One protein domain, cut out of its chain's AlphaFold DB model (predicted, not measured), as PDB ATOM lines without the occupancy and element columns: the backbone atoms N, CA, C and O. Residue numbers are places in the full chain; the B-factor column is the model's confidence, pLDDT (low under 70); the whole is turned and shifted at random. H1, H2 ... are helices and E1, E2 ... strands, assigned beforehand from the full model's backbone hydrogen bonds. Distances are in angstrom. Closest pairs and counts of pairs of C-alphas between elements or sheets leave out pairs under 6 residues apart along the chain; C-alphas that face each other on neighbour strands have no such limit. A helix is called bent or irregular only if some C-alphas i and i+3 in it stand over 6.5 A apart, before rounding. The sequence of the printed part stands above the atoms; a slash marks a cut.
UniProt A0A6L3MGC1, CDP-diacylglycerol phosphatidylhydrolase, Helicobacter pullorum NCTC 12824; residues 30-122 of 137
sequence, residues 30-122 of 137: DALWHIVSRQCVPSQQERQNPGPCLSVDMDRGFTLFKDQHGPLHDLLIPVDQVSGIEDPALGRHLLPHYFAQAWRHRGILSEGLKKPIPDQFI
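What this domain is: This is residues 30 to 122 of the 137 residues of the protein "CDP-diacylglycerol phosphatidylhydrolase" of Helicobacter pullorum NCTC 12824 (UniProt A0A6L3MGC1). A small sheet of three strands lies between two helices: H1 crosses one face and H3 runs along the other. Short H2 sits away from the sheet within the loops at one end, and near the opposite end residues 111 to 122 loop out beyond H3 and fold back. The printed part has 93 residues with three named helices and three named strands, in the order H1, E1, E2, E3, H2, H3; the sheet has the order E1, E2, E3 and is antiparallel. The class is mixed, helices and strands; the whole is compact, with a radius of gyration of the C-alphas of 13.8 A and spans of 38 by 32 by 24 A.

Where its parts are: H1, residues 31 to 47, begins with C-alpha 31 at (182.522, 154.019, 107.398) and measures 22.3 A. It is irregular, but only just: C-alphas 38 and 41 are 6.7 A apart. E1 is residues 55 to 57, E2 residues 62 to 66, 13.5 A long, and E3 residues 74 to 78, 13.3 A long. H2 is residues 88 to 91. H3, residues 98 to 110, measures 19.9 A and ends with C-alpha 110 at (160.098, 148.796, 119.330); it is irregular, with C-alphas 104 and 107 7.6 A apart.

How they stand to each other: E1, E2 and E3 form a meander, each strand the antiparallel neighbour of the one before. In the hairpin E1 and E2, N 57 and O 62 are within hydrogen-bond range at 2.9 A. In the hairpin E2 and E3, N 63 and O 77 are at 2.8 A. H1 is on the sheet at a height of 9.6 A, over E1 and E2 and only just over E3, where 3 of its C-alphas fall. It runs across the strands, at 71 degrees to E2 on the local plane; the closest C-alphas of H1 and E1 are those of Gln 44 and Val 56, 6.7 A apart. H3 is on the opposite face at a height of 9.0 A, over E2 and E3, which gives three layers, helices on both faces of a sheet. It runs along the strands, only just, at 29.5 degrees to E3 on the local plane; the closest C-alphas of H3 and E3 are those of Leu 76 and Ala 102, 5.9 A apart. H2 is not on the sheet and is apart from H1 and H3. Of the O i to N i+4 pairs, 11 of 13 in H1 and 5 of 9 in H3 are within hydrogen-bond range; H2 is too short for one.

The domain as a whole: The two C-alphas farthest apart are those of Pro 88 and Lys 114, 41.9 A. The printed part has no cut, and no link is long. The mean pLDDT of the printed part is 94.5, and residue 93 alone is under 70.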
ATOM      1  N   ASP A  30     183.284 154.891 103.355       95.88
ATOM      2  CA  ASP A  30     183.330 153.462 103.672       95.88
ATOM      3  C   ASP A  30     183.198 153.206 105.185       95.88
ATOM      4  O   ASP A  30     183.680 152.193 105.702       95.88
ATOM      5  N   ALA A  31     182.616 154.141 105.945       95.81
ATOM      6  CA  ALA A  31     182.522 154.019 107.398       95.81
ATOM      7  C   ALA A  31     181.633 152.837 107.806       95.81
ATOM      8  O   ALA A  31     182.058 152.024 108.633       95.81
ATOM      9  N   LEU A  32     180.456 152.689 107.189       96.81
ATOM     10  CA  LEU A  32     179.578 151.538 107.437       96.81
ATOM     11  C   LEU A  32     180.247 150.211 107.062       96.81
ATOM     12  O   LEU A  32     180.215 149.262 107.849       96.81
ATOM     13  N   TRP A  33     180.935 150.156 105.917       97.88
ATOM     14  CA  TRP A  33     181.675 148.959 105.514       97.88
ATOM     15  C   TRP A  33     182.769 148.595 106.524       97.88
ATOM     16  O   TRP A  33     182.907 147.429 106.895       97.88
ATOM     17  N   HIS A  34     183.527 149.573 107.027       97.75
ATOM     18  CA  HIS A  34     184.534 149.327 108.061       97.75
ATOM     19  C   HIS A  34     183.934 148.804 109.369       97.75
ATOM     20  O   HIS A  34     184.549 147.952 110.010       97.75
ATOM     21  N   ILE A  35     182.757 149.286 109.771       97.75
ATOM     22  CA  ILE A  35     182.063 148.786 110.964       97.75
ATOM     23  C   ILE A  35     181.655 147.324 110.760       97.75
ATOM     24  O   ILE A  35     181.985 146.474 111.588       97.75
ATOM     25  N   VAL A  36     181.004 147.004 109.640       98.06
ATOM     26  CA  VAL A  36     180.538 145.639 109.362       98.06
ATOM     27  C   VAL A  36     181.710 144.667 109.224       98.06
ATOM     28  O   VAL A  36     181.792 143.692 109.971       98.06
ATOM     29  N   SER A  37     182.647 144.957 108.319       98.19
ATOM     30  CA  SER A  37     183.727 144.036 107.936       98.19
ATOM     31  C   SER A  37     184.807 143.854 109.001       98.19
ATOM     32  O   SER A  37     185.436 142.800 109.051       98.19
ATOM     33  N   ARG A  38     185.051 144.865 109.846       98.12
ATOM     34  CA  ARG A  38     186.145 144.826 110.835       98.12
ATOM     35  C   ARG A  38     185.678 144.692 112.273       98.12
ATOM     36  O   ARG A  38     186.512 144.455 113.141       98.12
ATOM     37  N   GLN A  39     184.389 144.888 112.543       98.19
ATOM     38  CA  GLN A  39     183.865 144.848 113.907       98.19
ATOM     39  C   GLN A  39     182.722 143.847 114.019       98.19
ATOM     40  O   GLN A  39     182.904 142.823 114.668       98.19
ATOM     41  N   CYS A  40     181.588 144.085 113.355       98.44
ATOM     42  CA  CYS A  40     180.396 143.262 113.561       98.44
ATOM     43  C   CYS A  40     180.603 141.804 113.127       98.44
ATOM     44  O   CYS A  40     180.378 140.891 113.921       98.44
ATOM     45  N   VAL A  41     181.070 141.575 111.894       98.31
ATOM     46  CA  VAL A  41     181.270 140.216 111.362       98.31
ATOM     47  C   VAL A  41     182.374 139.464 112.120       98.31
ATOM     48  O   VAL A  41     182.080 138.377 112.623       98.31
ATOM     49  N   PRO A  42     183.592 140.016 112.313       98.31
ATOM     50  CA  PRO A  42     184.624 139.324 113.087       98.31
ATOM     51  C   PRO A  42     184.201 139.051 114.531       98.31
ATOM     52  O   PRO A  42     184.377 137.945 115.032       98.31
ATOM     53  N   SER A  43     183.567 140.022 115.201       98.12
ATOM     54  CA  SER A  43     183.115 139.840 116.583       98.12
ATOM     55  C   SER A  43     182.035 138.760 116.701       98.12
ATOM     56  O   SER A  43     182.059 137.971 117.650       98.12
ATOM     57  N   GLN A  44     181.126 138.669 115.725       98.06
ATOM     58  CA  GLN A  44     180.151 137.585 115.660       98.06
ATOM     59  C   GLN A  44     180.836 136.225 115.470       98.06
ATOM     60  O   GLN A  44     180.501 135.273 116.170       98.06
ATOM     61  N   GLN A  45     181.789 136.120 114.544       97.50
ATOM     62  CA  GLN A  45     182.457 134.855 114.222       97.50
ATOM     63  C   GLN A  45     183.360 134.356 115.355       97.50
ATOM     64  O   GLN A  45     183.361 133.168 115.666       97.50
ATOM     65  N   GLU A  46     184.112 135.255 115.985       97.62
ATOM     66  CA  GLU A  46     185.109 134.898 116.997       97.62
ATOM     67  C   GLU A  46     184.509 134.753 118.397       97.62
ATOM     68  O   GLU A  46     184.961 133.927 119.188       97.62
ATOM     69  N   ARG A  47     183.515 135.585 118.730       97.44
ATOM     70  CA  ARG A  47     183.015 135.741 120.107       97.44
ATOM     71  C   ARG A  47     181.516 135.528 120.245       97.44
ATOM     72  O   ARG A  47     181.007 135.660 121.355       97.44
ATOM     73  N   GLN A  48     180.809 135.244 119.148       96.94
ATOM     74  CA  GLN A  48     179.343 135.150 119.123       96.94
ATOM     75  C   GLN A  48     178.666 136.411 119.680       96.94
ATOM     76  O   GLN A  48     177.613 136.346 120.311       96.94
ATOM     77  N   ASN A  49     179.297 137.568 119.466       97.62
ATOM     78  CA  ASN A  49     178.817 138.854 119.947       97.62
ATOM     79  C   ASN A  49     178.785 139.857 118.783       97.62
ATOM     80  O   ASN A  49     179.859 140.238 118.309       97.62
ATOM     81  N   PRO A  50     177.603 140.325 118.346       96.69
ATOM     82  CA  PRO A  50     177.467 141.168 117.161       96.69
ATOM     83  C   PRO A  50     177.955 142.610 117.364       96.69
ATOM     84  O   PRO A  50     178.040 143.355 116.388       96.69
ATOM     85  N   GLY A  51     178.283 143.019 118.599       96.12
ATOM     86  CA  GLY A  51     178.673 144.393 118.914       96.12
ATOM     87  C   GLY A  51     179.802 144.918 118.005       96.12
ATOM     88  O   GLY A  51     180.819 144.236 117.849       96.12
ATOM     89  N   PRO A  52     179.663 146.121 117.410       96.75
ATOM     90  CA  PRO A  52     178.681 147.169 117.723       96.75
ATOM     91  C   PRO A  52     177.320 147.046 117.013       96.75
ATOM     92  O   PRO A  52     176.453 147.891 117.230       96.75
ATOM     93  N   CYS A  53     177.115 146.045 116.159       98.06
ATOM     94  CA  CYS A  53     175.814 145.796 115.545       98.06
ATOM     95  C   CYS A  53     174.841 145.182 116.565       98.06
ATOM     96  O   CYS A  53     175.242 144.515 117.518       98.06
ATOM     97  N   LEU A  54     173.545 145.393 116.339       97.12
ATOM     98  CA  LEU A  54     172.463 144.798 117.126       97.12
ATOM     99  C   LEU A  54     172.363 143.290 116.855       97.12
ATOM    100  O   LEU A  54     172.095 142.501 117.756       97.12
ATOM    101  N   SER A  55     172.595 142.880 115.606       97.50
ATOM    102  CA  SER A  55     172.684 141.473 115.208       97.50
ATOM    103  C   SER A  55     173.478 141.310 113.913       97.50
ATOM    104  O   SER A  55     173.624 142.256 113.135       97.50
ATOM    105  N   VAL A  56     173.978 140.095 113.689       98.31
ATOM    106  CA  VAL A  56     174.648 139.670 112.457       98.31
ATOM    107  C   VAL A  56     174.069 138.314 112.063       98.31
ATOM    108  O   VAL A  56     174.159 137.361 112.835       98.31
ATOM    109  N   ASP A  57     173.483 138.226 110.872       96.81
ATOM    110  CA  ASP A  57     172.968 136.989 110.286       96.81
ATOM    111  C   ASP A  57     173.755 136.700 109.001       96.81
ATOM    112  O   ASP A  57     173.502 137.282 107.942       96.81
ATOM    113  N   MET A  58     174.754 135.822 109.120       94.88
ATOM    114  CA  MET A  58     175.631 135.449 108.007       94.88
ATOM    115  C   MET A  58     174.897 134.617 106.953       94.88
ATOM    116  O   MET A  58     175.163 134.777 105.766       94.88
ATOM    117  N   ASP A  59     173.940 133.781 107.366       93.25
ATOM    118  CA  ASP A  59     173.190 132.903 106.460       93.25
ATOM    119  C   ASP A  59     172.230 133.709 105.579       93.25
ATOM    120  O   ASP A  59     172.010 133.395 104.408       93.25
ATOM    121  N   ARG A  60     171.654 134.777 106.138       93.19
ATOM    122  CA  ARG A  60     170.797 135.721 105.414       93.19
ATOM    123  C   ARG A  60     171.548 136.932 104.866       93.19
ATOM    124  O   ARG A  60     170.915 137.759 104.206       93.19
ATOM    125  N   GLY A  61     172.848 137.035 105.127       94.88
ATOM    126  CA  GLY A  61     173.767 138.005 104.541       94.88
ATOM    127  C   GLY A  61     173.576 139.462 104.975       94.88
ATOM    128  O   GLY A  61     173.790 140.356 104.155       94.88
ATOM    129  N   PHE A  62     173.164 139.736 106.218       97.38
ATOM    130  CA  PHE A  62     172.996 141.115 106.705       97.38
ATOM    131  C   PHE A  62     173.368 141.312 108.182       97.38
ATOM    132  O   PHE A  62     173.465 140.373 108.968       97.38
ATOM    133  N   THR A  63     173.520 142.575 108.564       98.31
ATOM    134  CA  THR A  63     173.625 143.052 109.944       98.31
ATOM    135  C   THR A  63     172.503 144.049 110.238       98.31
ATOM    136  O   THR A  63     172.042 144.739 109.325       98.31
ATOM    137  N   LEU A  64     172.057 144.127 111.494       98.00
ATOM    138  CA  LEU A  64     171.224 145.234 111.982       98.00
ATOM    139  C   LEU A  64     172.095 146.179 112.799       98.00
ATOM    140  O   LEU A  64     172.804 145.737 113.703       98.00
ATOM    141  N   PHE A  65     172.020 147.472 112.514       97.94
ATOM    142  CA  PHE A  65     172.857 148.488 113.140       97.94
ATOM    143  C   PHE A  65     172.015 149.674 113.620       97.94
ATOM    144  O   PHE A  65     171.190 150.196 112.874       97.94
ATOM    145  N   LYS A  66     172.233 150.124 114.862       96.31
ATOM    146  CA  LYS A  66     171.549 151.294 115.432       96.31
ATOM    147  C   LYS A  66     172.081 152.572 114.780       96.31
ATOM    148  O   LYS A  66     173.249 152.910 114.969       96.31
ATOM    149  N   ASP A  67     171.230 153.321 114.081       93.69
ATOM    150  CA  ASP A  67     171.633 154.621 113.532       93.69
ATOM    151  C   ASP A  67     171.827 155.647 114.665       93.69
ATOM    152  O   ASP A  67     171.109 155.634 115.674       93.69
ATOM    153  N   GLN A  68     172.799 156.543 114.490       89.00
ATOM    154  CA  GLN A  68     173.132 157.606 115.442       89.00
ATOM    155  C   GLN A  68     172.196 158.826 115.331       89.00
ATOM    156  O   GLN A  68     172.092 159.611 116.270       89.00
ATOM    157  N   HIS A  69     171.494 158.990 114.209       87.81
ATOM    158  CA  HIS A  69     170.686 160.161 113.860       87.81
ATOM    159  C   HIS A  69     169.202 160.034 114.231       87.81
ATOM    160  O   HIS A  69     168.380 160.833 113.779       87.81
ATOM    161  N   GLY A  70     168.816 159.070 115.067       86.12
ATOM    162  CA  GLY A  70     167.440 158.995 115.545       86.12
ATOM    163  C   GLY A  70     167.193 157.878 116.556       86.12
ATOM    164  O   GLY A  70     167.801 156.811 116.461       86.12
ATOM    165  N   PRO A  71     166.267 158.079 117.512       89.25
ATOM    166  CA  PRO A  71     165.960 157.065 118.519       89.25
ATOM    167  C   PRO A  71     165.300 155.817 117.917       89.25
ATOM    168  O   PRO A  71     165.490 154.730 118.442       89.25
ATOM    169  N   LEU A  72     164.572 155.969 116.805       94.19
ATOM    170  CA  LEU A  72     163.798 154.921 116.132       94.19
ATOM    171  C   LEU A  72     164.222 154.800 114.665       94.19
ATOM    172  O   LEU A  72     163.402 154.886 113.754       94.19
ATOM    173  N   HIS A  73     165.527 154.678 114.445       95.50
ATOM    174  CA  HIS A  73     166.113 154.538 113.119       95.50
ATOM    175  C   HIS A  73     167.254 153.531 113.175       95.50
ATOM    176  O   HIS A  73     168.238 153.765 113.878       95.50
ATOM    177  N   ASP A  74     167.101 152.436 112.440       96.50
ATOM    178  CA  ASP A  74     168.081 151.362 112.348       96.50
ATOM    179  C   ASP A  74     168.354 151.051 110.881       96.50
ATOM    180  O   ASP A  74     167.492 151.222 110.016       96.50
ATOM    181  N   LEU A  75     169.566 150.581 110.622       97.75
ATOM    182  CA  LEU A  75     170.052 150.217 109.305       97.75
ATOM    183  C   LEU A  75     170.107 148.698 109.184       97.75
ATOM    184  O   LEU A  75     170.528 148.004 110.112       97.75
ATOM    185  N   LEU A  76     169.726 148.195 108.013       98.06
ATOM    186  CA  LEU A  76     170.079 146.852 107.580       98.06
ATOM    187  C   LEU A  76     171.197 146.973 106.555       98.06
ATOM    188  O   LEU A  76     170.980 147.555 105.500       98.06
ATOM    189  N   ILE A  77     172.358 146.405 106.869       98.06
ATOM    190  CA  ILE A  77     173.580 146.563 106.072       98.06
ATOM    191  C   ILE A  77     174.062 145.173 105.646       98.06
ATOM    192  O   ILE A  77     174.176 144.303 106.518       98.06
ATOM    193  N   PRO A  78     174.350 144.908 104.358       97.00
ATOM    194  CA  PRO A  78     174.891 143.625 103.918       97.00
ATOM    195  C   PRO A  78     176.202 143.263 104.622       97.00
ATOM    196  O   PRO A  78     177.001 144.144 104.937       97.00
ATOM    197  N   VAL A  79     176.437 141.965 104.837       96.75
ATOM    198  CA  VAL A  79     177.732 141.465 105.358       96.75
ATOM    199  C   VAL A  79     178.841 141.495 104.306       96.75
ATOM    200  O   VAL A  79     180.014 141.578 104.659       96.75
ATOM    201  N   ASP A  80     178.460 141.453 103.029       94.12
ATOM    202  CA  ASP A  80     179.351 141.612 101.885       94.12
ATOM    203  C   ASP A  80     179.399 143.075 101.433       94.12
ATOM    204  O   ASP A  80     178.497 143.871 101.710       94.12
ATOM    205  N   GLN A  81     180.447 143.440 100.696       94.94
ATOM    206  CA  GLN A  81     180.545 144.780 100.134       94.94
ATOM    207  C   GLN A  81     179.580 144.921  98.951       94.94
ATOM    208  O   GLN A  81     179.744 144.260  97.926       94.94
ATOM    209  N   VAL A  82     178.589 145.799  99.103       95.44
ATOM    210  CA  VAL A  82     177.610 146.146  98.065       95.44
ATOM    211  C   VAL A  82     177.532 147.663  98.026       95.44
ATOM    212  O   VAL A  82     177.168 148.276  99.027       95.44
ATOM    213  N   SER A  83     177.886 148.285  96.899       95.50
ATOM    214  CA  SER A  83     178.112 149.741  96.876       95.50
ATOM    215  C   SER A  83     176.845 150.570  97.095       95.50
ATOM    216  O   SER A  83     176.910 151.717  97.546       95.50
ATOM    217  N   GLY A  84     175.696 150.010  96.725       95.31
ATOM    218  CA  GLY A  84     174.410 150.687  96.705       95.31
ATOM    219  C   GLY A  84     173.446 150.044  95.711       95.31
ATOM    220  O   GLY A  84     173.731 148.997  95.139       95.31
ATOM    221  N   ILE A  85     172.297 150.686  95.476       95.06
ATOM    222  CA  ILE A  85     171.261 150.191  94.547       95.06
ATOM    223  C   ILE A  85     171.747 150.025  93.100       95.06
ATOM    224  O   ILE A  85     171.105 149.349  92.304       95.06
ATOM    225  N   GLU A  86     172.850 150.680  92.746       95.31
ATOM    226  CA  GLU A  86     173.486 150.596  91.434       95.31
ATOM    227  C   GLU A  86     174.459 149.417  91.284       95.31
ATOM    228  O   GLU A  86     174.983 149.214  90.188       95.31
ATOM    229  N   ASP A  87     174.719 148.663  92.355       94.81
ATOM    230  CA  ASP A  87     175.661 147.549  92.328       94.81
ATOM    231  C   ASP A  87     175.142 146.415  91.414       94.81
ATOM    232  O   ASP A  87     174.063 145.861  91.664       94.81
ATOM    233  N   PRO A  88     175.892 146.013  90.367       91.69
ATOM    234  CA  PRO A  88     175.484 144.936  89.467       91.69
ATOM    235  C   PRO A  88     175.247 143.590  90.164       91.69
ATOM    236  O   PRO A  88     174.556 142.729  89.612       91.69
ATOM    237  N   ALA A  89     175.818 143.375  91.354       88.06
ATOM    238  CA  ALA A  89     175.603 142.164  92.132       88.06
ATOM    239  C   ALA A  89     174.133 141.997  92.557       88.06
ATOM    240  O   ALA A  89     173.665 140.861  92.633       88.06
ATOM    241  N   LEU A  90     173.376 143.092  92.732       88.94
ATOM    242  CA  LEU A  90     171.947 143.065  93.094       88.94
ATOM    243  C   LEU A  90     171.056 142.437  92.017       88.94
ATOM    244  O   LEU A  90     169.980 141.933  92.326       88.94
ATOM    245  N   GLY A  91     171.508 142.424  90.761       81.88
ATOM    246  CA  GLY A  91     170.811 141.750  89.664       81.88
ATOM    247  C   GLY A  91     171.028 140.233  89.621       81.88
ATOM    248  O   GLY A  91     170.409 139.550  88.808       81.88
ATOM    249  N   ARG A  92     171.918 139.685  90.458       79.62
ATOM    250  CA  ARG A  92     172.212 138.249  90.502       79.62
ATOM    251  C   ARG A  92     171.296 137.582  91.530       79.62
ATOM    252  O   ARG A  92     171.164 138.074  92.643       79.62
ATOM    253  N   HIS A  93     170.741 136.411  91.207       67.31
ATOM    254  CA  HIS A  93     169.849 135.635  92.095       67.31
ATOM    255  C   HIS A  93     170.473 135.171  93.427       67.31
ATOM    256  O   HIS A  93     169.825 134.464  94.192       67.31
ATOM    257  N   LEU A  94     171.727 135.529  93.694       71.50
ATOM    258  CA  LEU A  94     172.485 135.083  94.855       71.50
ATOM    259  C   LEU A  94     172.434 136.076  96.020       71.50
ATOM    260  O   LEU A  94     172.766 135.681  97.133       71.50
ATOM    261  N   LEU A  95     172.030 137.335  95.798       77.25
ATOM    262  CA  LEU A  95     171.969 138.305  96.889       77.25
ATOM    263  C   LEU A  95     170.650 138.231  97.679       77.25
ATOM    264  O   LEU A  95     169.579 138.045  97.091       77.25
ATOM    265  N   PRO A  96     170.703 138.415  99.012       84.06
ATOM    266  CA  PRO A  96     169.518 138.503  99.853       84.06
ATOM    267  C   PRO A  96     168.539 139.602  99.419       84.06
ATOM    268  O   PRO A  96     168.920 140.693  99.001       84.06
ATOM    269  N   HIS A  97     167.243 139.363  99.629       90.12
ATOM    270  CA  HIS A  97     166.211 140.393  99.475       90.12
ATOM    271  C   HIS A  97     166.251 141.405 100.637       90.12
ATOM    272  O   HIS A  97     165.425 141.340 101.549       90.12
ATOM    273  N   TYR A  98     167.203 142.342 100.613       94.25
ATOM    274  CA  TYR A  98     167.473 143.277 101.717       94.25
ATOM    275  C   TYR A  98     166.247 144.085 102.172       94.25
ATOM    276  O   TYR A  98     165.982 144.164 103.367       94.25
ATOM    277  N   PHE A  99     165.420 144.586 101.248       94.81
ATOM    278  CA  PHE A  99     164.171 145.283 101.599       94.81
ATOM    279  C   PHE A  99     163.200 144.405 102.399       94.81
ATOM    280  O   PHE A  99     162.622 144.843 103.394       94.81
ATOM    281  N   ALA A 100     163.037 143.144 101.991       94.81
ATOM    282  CA  ALA A 100     162.172 142.200 102.692       94.81
ATOM    283  C   ALA A 100     162.749 141.821 104.063       94.81
ATOM    284  O   ALA A 100     161.997 141.637 105.021       94.81
ATOM    285  N   GLN A 101     164.078 141.723 104.172       96.12
ATOM    286  CA  GLN A 101     164.764 141.520 105.448       96.12
ATOM    287  C   GLN A 101     164.537 142.702 106.393       96.12
ATOM    288  O   GLN A 101     164.174 142.479 107.546       96.12
ATOM    289  N   ALA A 102     164.674 143.937 105.905       97.25
ATOM    290  CA  ALA A 102     164.485 145.143 106.706       97.25
ATOM    291  C   ALA A 102     163.046 145.219 107.229       97.25
ATOM    292  O   ALA A 102     162.820 145.371 108.428       97.25
ATOM    293  N   TRP A 103     162.060 144.980 106.355       97.62
ATOM    294  CA  TRP A 103     160.659 144.934 106.770       97.62
ATOM    295  C   TRP A 103     160.383 143.827 107.793       97.62
ATOM    296  O   TRP A 103     159.675 144.052 108.775       97.62
ATOM    297  N   ARG A 104     160.949 142.628 107.611       96.88
ATOM    298  CA  ARG A 104     160.766 141.515 108.556       96.88
ATOM    299  C   ARG A 104     161.310 141.836 109.950       96.88
ATOM    300  O   ARG A 104     160.694 141.419 110.926       96.88
ATOM    301  N   HIS A 105     162.403 142.591 110.044       96.69
ATOM    302  CA  HIS A 105     163.049 142.926 111.317       96.69
ATOM    303  C   HIS A 105     162.620 144.274 111.906       96.69
ATOM    304  O   HIS A 105     163.103 144.639 112.970       96.69
ATOM    305  N   ARG A 106     161.661 144.981 111.293       97.00
ATOM    306  CA  ARG A 106     161.169 146.295 111.751       97.00
ATOM    307  C   ARG A 106     160.752 146.368 113.225       97.00
ATOM    308  O   ARG A 106     160.754 147.444 113.811       97.00
ATOM    309  N   GLY A 107     160.393 145.231 113.827       95.88
ATOM    310  CA  GLY A 107     160.043 145.138 115.244       95.88
ATOM    311  C   GLY A 107     161.169 145.564 116.190       95.88
ATOM    312  O   GLY A 107     160.869 145.978 117.306       95.88
ATOM    313  N   ILE A 108     162.431 145.541 115.740       94.88
ATOM    314  CA  ILE A 108     163.586 146.001 116.524       94.88
ATOM    315  C   ILE A 108     163.463 147.475 116.940       94.88
ATOM    316  O   ILE A 108     163.830 147.834 118.051       94.88
ATOM    317  N   LEU A 109     162.788 148.301 116.130       95.62
ATOM    318  CA  LEU A 109     162.497 149.699 116.462       95.62
ATOM    319  C   LEU A 109     161.622 149.847 117.715       95.62
ATOM    320  O   LEU A 109     161.541 150.923 118.295       95.62
ATOM    321  N   SER A 110     160.920 148.789 118.119       95.69
ATOM    322  CA  SER A 110     160.098 148.796 119.330       95.69
ATOM    323  C   SER A 110     160.867 148.374 120.584       95.69
ATOM    324  O   SER A 110     160.284 148.367 121.670       95.69
ATOM    325  N   GLU A 111     162.147 148.012 120.467       91.44
ATOM    326  CA  GLU A 111     162.967 147.604 121.604       91.44
ATOM    327  C   GLU A 111     163.100 148.749 122.623       91.44
ATOM    328  O   GLU A 111     163.353 149.903 122.284       91.44
ATOM    329  N   GLY A 112     162.849 148.444 123.898       86.44
ATOM    330  CA  GLY A 112     162.828 149.438 124.977       86.44
ATOM    331  C   GLY A 112     161.560 150.306 125.051       86.44
ATOM    332  O   GLY A 112     161.407 151.071 126.007       86.44
ATOM    333  N   LEU A 113     160.618 150.183 124.108       93.94
ATOM    334  CA  LEU A 113     159.338 150.893 124.165       93.94
ATOM    335  C   LEU A 113     158.291 150.128 124.987       93.94
ATOM    336  O   LEU A 113     158.271 148.903 125.055       93.94
ATOM    337  N   LYS A 114     157.341 150.866 125.579       95.00
ATOM    338  CA  LYS A 114     156.216 150.273 126.333       95.00
ATOM    339  C   LYS A 114     155.179 149.585 125.441       95.00
ATOM    340  O   LYS A 114     154.393 148.778 125.931       95.00
ATOM    341  N   LYS A 115     155.100 149.981 124.169       94.69
ATOM    342  CA  LYS A 115     154.152 149.475 123.172       94.69
ATOM    343  C   LYS A 115     154.854 149.385 121.815       94.69
ATOM    344  O   LYS A 115     155.685 150.252 121.540       94.69
ATOM    345  N   PRO A 116     154.510 148.394 120.976       95.75
ATOM    346  CA  PRO A 116     155.075 148.281 119.638       95.75
ATOM    347  C   PRO A 116     154.641 149.446 118.745       95.75
ATOM    348  O   PRO A 116     153.533 149.970 118.898       95.75
ATOM    349  N   ILE A 117     155.501 149.823 117.800       96.94
ATOM    350  CA  ILE A 117     155.186 150.803 116.754       96.94
ATOM    351  C   ILE A 117     154.282 150.118 115.715       96.94
ATOM    352  O   ILE A 117     154.690 149.111 115.138       96.94
ATOM    353  N   PRO A 118     153.063 150.625 115.457       97.50
ATOM    354  CA  PRO A 118     152.208 150.075 114.409       97.50
ATOM    355  C   PRO A 118     152.840 150.199 113.017       97.50
ATOM    356  O   PRO A 118     153.406 151.241 112.691       97.50
ATOM    357  N   ASP A 119     152.652 149.185 112.168       97.81
ATOM    358  CA  ASP A 119     153.249 149.104 110.823       97.81
ATOM    359  C   ASP A 119     152.999 150.343 109.949       97.81
ATOM    360  O   ASP A 119     153.876 150.746 109.196       97.81
ATOM    361  N   GLN A 120     151.836 150.991 110.085       97.94
ATOM    362  CA  GLN A 120     151.486 152.207 109.334       97.94
ATOM    363  C   GLN A 120     152.402 153.414 109.614       97.94
ATOM    364  O   GLN A 120     152.346 154.400 108.885       97.94
ATOM    365  N   PHE A 121     153.210 153.364 110.678       97.38
ATOM    366  CA  PHE A 121     154.174 154.408 111.039       97.38
ATOM    367  C   PHE A 121     155.621 154.039 110.692       97.38
ATOM    368  O   PHE A 121     156.532 154.810 110.981       97.38
ATOM    369  N   ILE A 122     155.845 152.868 110.091       97.69
ATOM    370  CA  ILE A 122     157.171 152.382 109.721       97.69
ATOM    371  C   ILE A 122     157.336 152.505 108.210       97.69
ATOM    372  O   ILE A 122     156.437 152.186 107.436       97.69
TER     373      ILE A 122